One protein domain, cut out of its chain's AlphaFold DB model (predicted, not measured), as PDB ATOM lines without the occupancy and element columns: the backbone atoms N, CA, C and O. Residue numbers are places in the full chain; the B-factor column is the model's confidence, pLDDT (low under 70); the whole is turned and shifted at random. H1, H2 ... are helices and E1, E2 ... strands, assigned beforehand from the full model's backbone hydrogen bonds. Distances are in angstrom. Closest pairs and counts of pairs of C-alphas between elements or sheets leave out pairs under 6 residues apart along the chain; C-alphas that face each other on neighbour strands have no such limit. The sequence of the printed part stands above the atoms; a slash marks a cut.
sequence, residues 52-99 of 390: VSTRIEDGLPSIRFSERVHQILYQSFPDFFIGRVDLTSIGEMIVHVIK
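What this domain is: This is residues 52 to 99 of the 390 residues of the protein "Type III pantothenate kinase" of Gossypium arboreum (UniProt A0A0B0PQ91). A two-stranded hairpin, E1 and E2, and helix H1 follow one another along a loose rod; the chain then turns back through residues 77 to 86, and helix H2 folds back toward E2, making an open U with few contacts between its two arms. The printed part has 48 residues, with two named strands and two named helices in the order E1, E2, H1, H2. The sheet order is E1 - E2, antiparallel, and the class is mixed, helices and strands. The whole is loose, with a radius of gyration of the C-alphas of 12.5 A and spans of 39 by 19 by 13 A.

How they stand to each other: E1, residues 52 to 57, and E2, residues 60 to 65, form a hairpin, antiparallel at 153 degrees between their directions. N 53 and O 64 are 2.8 A apart and N 62 and O 55 are 2.7 A apart, both within hydrogen-bond range. H1, residues 67 to 76, is only just apart from E1, closest 8.2 A. H2, residues 87 to 99, has 2 pairs of C-alphas within 8 A of E2, the closest being Ile 63 and Val 95 at 7.1 A. H1 and H2 are near each other, with 5 pairs of C-alphas within 10 A. E1 and H2 are apart. In H1 and H2 every O i to N i+4 pair is within hydrogen-bond range.

Where its parts are: E1 begins at C-alpha 52 (259.646, 196.067, 206.197) and is 14.9 A long; E2 is 16.4 A. H1, 14.2 A, begins at C-alpha 67 (249.720, 197.231, 206.116). H2, 18.3 A, ends at C-alpha 99 (267.330, 207.974, 211.336).

The domain as a whole: The two C-alphas farthest apart, of Gly 59 and Phe 80, are 39.2 A apart. The printed part has no cut. The links E1 to E2 and E2 to H1 are tight, and H1 to H2 is short. Residues 79 to 99 have pLDDT under 70.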
ATOM      1  N   VAL A  52     258.797 194.895 206.039       96.62
ATOM      2  CA  VAL A  52     259.646 196.067 206.197       96.62
ATOM      3  C   VAL A  52     260.332 196.291 204.866       96.62
ATOM      4  O   VAL A  52     261.083 195.443 204.388       96.62
ATOM      5  N   SER A  53     260.071 197.439 204.257       96.44
ATOM      6  CA  SER A  53     260.768 197.869 203.055       96.44
ATOM      7  C   SER A  53     261.704 199.015 203.403       96.44
ATOM      8  O   SER A  53     261.291 200.034 203.958       96.44
ATOM      9  N   THR A  54     262.981 198.836 203.088       96.44
ATOM     10  CA  THR A  54     264.002 199.870 203.214       96.44
ATOM     11  C   THR A  54     264.397 200.323 201.812       96.44
ATOM     12  O   THR A  54     264.709 199.512 200.939       96.44
ATOM     13  N   ARG A  55     264.301 201.626 201.544       95.12
ATOM     14  CA  ARG A  55     264.634 202.231 200.244       95.12
ATOM     15  C   ARG A  55     265.285 203.590 200.456       95.12
ATOM     16  O   ARG A  55     265.105 204.203 201.499       95.12
ATOM     17  N   ILE A  56     266.040 204.069 199.472       96.94
ATOM     18  CA  ILE A  56     266.552 205.442 199.461       96.94
ATOM     19  C   ILE A  56     265.601 206.265 198.589       96.94
ATOM     20  O   ILE A  56     265.530 206.042 197.383       96.94
ATOM     21  N   GLU A  57     264.850 207.176 199.200       94.00
ATOM     22  CA  GLU A  57     263.915 208.087 198.529       94.00
ATOM     23  C   GLU A  57     264.501 209.502 198.623       94.00
ATOM     24  O   GLU A  57     264.828 209.961 199.715       94.00
ATOM     25  N   ASP A  58     264.730 210.157 197.480       95.69
ATOM     26  CA  ASP A  58     265.350 211.493 197.393       95.69
ATOM     27  C   ASP A  58     266.715 211.617 198.101       95.69
ATOM     28  O   ASP A  58     267.059 212.638 198.692       95.69
ATOM     29  N   GLY A  59     267.514 210.545 198.057       95.56
ATOM     30  CA  GLY A  59     268.818 210.488 198.726       95.56
ATOM     31  C   GLY A  59     268.742 210.275 200.243       95.56
ATOM     32  O   GLY A  59     269.781 210.267 200.899       95.56
ATOM     33  N   LEU A  60     267.544 210.068 200.803       93.06
ATOM     34  CA  LEU A  60     267.328 209.811 202.225       93.06
ATOM     35  C   LEU A  60     266.907 208.354 202.464       93.06
ATOM     36  O   LEU A  60     266.041 207.841 201.752       93.06
ATOM     37  N   PRO A  61     267.464 207.666 203.480       93.12
ATOM     38  CA  PRO A  61     266.974 206.350 203.865       93.12
ATOM     39  C   PRO A  61     265.522 206.456 204.360       93.12
ATOM     40  O   PRO A  61     265.180 207.284 205.210       93.12
ATOM     41  N   SER A  62     264.663 205.610 203.807       95.44
ATOM     42  CA  SER A  62     263.227 205.520 204.055       95.44
ATOM     43  C   SER A  62     262.897 204.089 204.469       95.44
ATOM     44  O   SER A  62     263.338 203.130 203.833       95.44
ATOM     45  N   ILE A  63     262.149 203.950 205.561       96.12
ATOM     46  CA  ILE A  63     261.665 202.668 206.075       96.12
ATOM     47  C   ILE A  63     260.145 202.746 206.043       96.12
ATOM     48  O   ILE A  63     259.569 203.650 206.650       96.12
ATOM     49  N   ARG A  64     259.504 201.822 205.330       95.25
ATOM     50  CA  ARG A  64     258.046 201.709 205.274       95.25
ATOM     51  C   ARG A  64     257.625 200.324 205.732       95.25
ATOM     52  O   ARG A  64     258.222 199.329 205.315       95.25
ATOM     53  N   PHE A  65     256.593 200.283 206.559       96.88
ATOM     54  CA  PHE A  65     255.987 199.050 207.036       96.88
ATOM     55  C   PHE A  65     254.825 198.652 206.125       96.88
ATOM     56  O   PHE A  65     254.153 199.516 205.557       96.88
ATOM     57  N   SER A  66     254.610 197.351 205.945       96.56
ATOM     58  CA  SER A  66     253.428 196.849 205.251       96.56
ATOM     59  C   SER A  66     252.177 197.093 206.098       96.56
ATOM     60  O   SER A  66     252.231 197.162 207.329       96.56
ATOM     61  N   GLU A  67     251.020 197.148 205.442       94.75
ATOM     62  CA  GLU A  67     249.720 197.231 206.116       94.75
ATOM     63  C   GLU A  67     249.517 196.088 207.128       94.75
ATOM     64  O   GLU A  67     248.887 196.255 208.169       94.75
ATOM     65  N   ARG A  68     250.126 194.926 206.867       94.25
ATOM     66  CA  ARG A  68     250.082 193.766 207.760       94.25
ATOM     67  C   ARG A  68     250.758 194.047 209.100       94.25
ATOM     68  O   ARG A  68     250.198 193.717 210.141       94.25
ATOM     69  N   VAL A  69     251.919 194.704 209.094       94.50
ATOM     70  CA  VAL A  69     252.600 195.120 210.331       94.50
ATOM     71  C   VAL A  69     251.739 196.103 211.109       94.50
ATOM     72  O   VAL A  69     251.623 195.978 212.326       94.50
ATOM     73  N   HIS A  70     251.093 197.045 210.418       91.19
ATOM     74  CA  HIS A  70     250.157 197.959 211.064       91.19
ATOM     75  C   HIS A  70     249.025 197.191 211.751       91.19
ATOM     76  O   HIS A  70     248.769 197.428 212.927       91.19
ATOM     77  N   GLN A  71     248.414 196.212 211.082       90.75
ATOM     78  CA  GLN A  71     247.352 195.383 211.662       90.75
ATOM     79  C   GLN A  71     247.819 194.561 212.868       90.75
ATOM     80  O   GLN A  71     247.118 194.537 213.878       90.75
ATOM     81  N   ILE A  72     249.007 193.950 212.810       89.25
ATOM     82  CA  ILE A  72     249.589 193.217 213.947       89.25
ATOM     83  C   ILE A  72     249.794 194.162 215.132       89.25
ATOM     84  O   ILE A  72     249.447 193.823 216.264       89.25
ATOM     85  N   LEU A  73     250.317 195.367 214.885       88.00
ATOM     86  CA  LEU A  73     250.487 196.376 215.925       88.00
ATOM     87  C   LEU A  73     249.133 196.781 216.512       88.00
ATOM     88  O   LEU A  73     248.984 196.741 217.729       88.00
ATOM     89  N   TYR A  74     248.134 197.086 215.679       87.00
ATOM     90  CA  TYR A  74     246.784 197.430 216.132       87.00
ATOM     91  C   TYR A  74     246.150 196.325 216.979       87.00
ATOM     92  O   TYR A  74     245.597 196.623 218.031       87.00
ATOM     93  N   GLN A  75     246.269 195.062 216.565       87.00
ATOM     94  CA  GLN A  75     245.747 193.917 217.318       87.00
ATOM     95  C   GLN A  75     246.514 193.666 218.623       87.00
ATOM     96  O   GLN A  75     245.941 193.183 219.597       87.00
ATOM     97  N   SER A  76     247.804 194.007 218.661       81.56
ATOM     98  CA  SER A  76     248.651 193.850 219.849       81.56
ATOM     99  C   SER A  76     248.410 194.932 220.905       81.56
ATOM    100  O   SER A  76     248.791 194.749 222.064       81.56
ATOM    101  N   PHE A  77     247.796 196.060 220.538       82.06
ATOM    102  CA  PHE A  77     247.425 197.095 221.496       82.06
ATOM    103  C   PHE A  77     246.039 196.799 222.077       82.06
ATOM    104  O   PHE A  77     245.063 196.757 221.333       82.06
ATOM    105  N   PRO A  78     245.906 196.637 223.407       73.56
ATOM    106  CA  PRO A  78     244.594 196.465 224.007       73.56
ATOM    107  C   PRO A  78     243.730 197.705 223.739       73.56
ATOM    108  O   PRO A  78     244.239 198.829 223.798       73.56
ATOM    109  N   ASP A  79     242.428 197.496 223.512       64.94
ATOM    110  CA  ASP A  79     241.421 198.501 223.108       64.94
ATOM    111  C   ASP A  79     241.478 199.826 223.890       64.94
ATOM    112  O   ASP A  79     241.098 200.888 223.396       64.94
ATOM    113  N   PHE A  80     242.009 199.789 225.112       54.00
ATOM    114  CA  PHE A  80     242.246 200.958 225.950       54.00
ATOM    115  C   PHE A  80     243.195 202.009 225.330       54.00
ATOM    116  O   PHE A  80     243.060 203.196 225.631       54.00
ATOM    117  N   PHE A  81     244.135 201.615 224.464       57.78
ATOM    118  CA  PHE A  81     245.086 202.538 223.823       57.78
ATOM    119  C   PHE A  81     244.567 203.144 222.512       57.78
ATOM    120  O   PHE A  81     244.977 204.249 222.149       57.78
ATOM    121  N   ILE A  82     243.615 202.481 221.849       56.78
ATOM    122  CA  ILE A  82     243.089 202.877 220.532       56.78
ATOM    123  C   ILE A  82     242.314 204.206 220.606       56.78
ATOM    124  O   ILE A  82     242.270 204.961 219.640       56.78
ATOM    125  N   GLY A  83     241.773 204.564 221.774       49.50
ATOM    126  CA  GLY A  83     241.030 205.816 221.953       49.50
ATOM    127  C   GLY A  83     241.877 207.080 222.156       49.50
ATOM    128  O   GLY A  83     241.305 208.168 222.204       49.50
ATOM    129  N   ARG A  84     243.203 206.980 222.351       53.84
ATOM    130  CA  ARG A  84     244.029 208.141 222.760       53.84
ATOM    131  C   ARG A  84     245.386 208.282 222.081       53.84
ATOM    132  O   ARG A  84     246.038 209.301 222.295       53.84
ATOM    133  N   VAL A  85     245.829 207.301 221.301       54.16
ATOM    134  CA  VAL A  85     247.177 207.305 220.726       54.16
ATOM    135  C   VAL A  85     247.103 206.972 219.243       54.16
ATOM    136  O   VAL A  85     246.790 205.849 218.863       54.16
ATOM    137  N   ASP A  86     247.408 207.960 218.405       67.06
ATOM    138  CA  ASP A  86     247.577 207.758 216.970       67.06
ATOM    139  C   ASP A  86     248.880 206.980 216.717       67.06
ATOM    140  O   ASP A  86     249.987 207.493 216.907       67.06
ATOM    141  N   LEU A  87     248.754 205.709 216.329       58.62
ATOM    142  CA  LEU A  87     249.897 204.833 216.051       58.62
ATOM    143  C   LEU A  87     250.744 205.331 214.870       58.62
ATOM    144  O   LEU A  87     251.935 205.023 214.821       58.62
ATOM    145  N   THR A  88     250.174 206.152 213.980       59.25
ATOM    146  CA  THR A  88     250.912 206.841 212.910       59.25
ATOM    147  C   THR A  88     251.996 207.727 213.512       59.25
ATOM    148  O   THR A  88     253.168 207.623 213.152       59.25
ATOM    149  N   SER A  89     251.634 208.499 214.538       60.41
ATOM    150  CA  SER A  89     252.547 209.384 215.258       60.41
ATOM    151  C   SER A  89     253.661 208.616 215.991       60.41
ATOM    152  O   SER A  89     254.798 209.082 216.050       60.41
ATOM    153  N   ILE A  90     253.380 207.415 216.518       65.56
ATOM    154  CA  ILE A  90     254.406 206.552 217.139       65.56
ATOM    155  C   ILE A  90     255.350 205.965 216.088       65.56
ATOM    156  O   ILE A  90     256.568 205.982 216.289       65.56
ATOM    157  N   GLY A  91     254.809 205.467 214.974       63.53
ATOM    158  CA  GLY A  91     255.599 204.944 213.860       63.53
ATOM    159  C   GLY A  91     256.549 206.003 213.303       63.53
ATOM    160  O   GLY A  91     257.746 205.750 213.155       63.53
ATOM    161  N   GLU A  92     256.055 207.227 213.113       62.44
ATOM    162  CA  GLU A  92     256.877 208.371 212.723       62.44
ATOM    163  C   GLU A  92     257.963 208.672 213.760       62.44
ATOM    164  O   GLU A  92     259.122 208.873 213.393       62.44
ATOM    165  N   MET A  93     257.638 208.640 215.055       55.69
ATOM    166  CA  MET A  93     258.615 208.863 216.123       55.69
ATOM    167  C   MET A  93     259.753 207.829 216.101       55.69
ATOM    168  O   MET A  93     260.920 208.203 216.218       55.69
ATOM    169  N   ILE A  94     259.434 206.543 215.921       64.12
ATOM    170  CA  ILE A  94     260.424 205.454 215.867       64.12
ATOM    171  C   ILE A  94     261.318 205.598 214.631       64.12
ATOM    172  O   ILE A  94     262.542 205.520 214.749       64.12
ATOM    173  N   VAL A  95     260.737 205.896 213.465       57.03
ATOM    174  CA  VAL A  95     261.496 206.145 212.227       57.03
ATOM    175  C   VAL A  95     262.465 207.320 212.401       57.03
ATOM    176  O   VAL A  95     263.610 207.246 211.955       57.03
ATOM    177  N   HIS A  96     262.064 208.387 213.099       54.91
ATOM    178  CA  HIS A  96     262.950 209.519 213.392       54.91
ATOM    179  C   HIS A  96     264.081 209.167 214.367       54.91
ATOM    180  O   HIS A  96     265.186 209.693 214.225       54.91
ATOM    181  N   VAL A  97     263.835 208.286 215.342       53.03
ATOM    182  CA  VAL A  97     264.865 207.807 216.278       53.03
ATOM    183  C   VAL A  97     265.901 206.935 215.560       53.03
ATOM    184  O   VAL A  97     267.093 207.143 215.767       53.03
ATOM    185  N   ILE A  98     265.476 206.041 214.661       52.44
ATOM    186  CA  ILE A  98     266.383 205.193 213.865       52.44
ATOM    187  C   ILE A  98     267.232 206.050 212.909       52.44
ATOM    188  O   ILE A  98     268.455 205.934 212.895       52.44
ATOM    189  N   LYS A  99     266.616 207.014 212.205       54.69
ATOM    190  CA  LYS A  99     267.330 207.974 211.336       54.69
ATOM    191  C   LYS A  99     268.377 208.815 212.077       54.69
ATOM    192  O   LYS A  99     269.322 209.310 211.461       54.69
TER     193      LYS A  99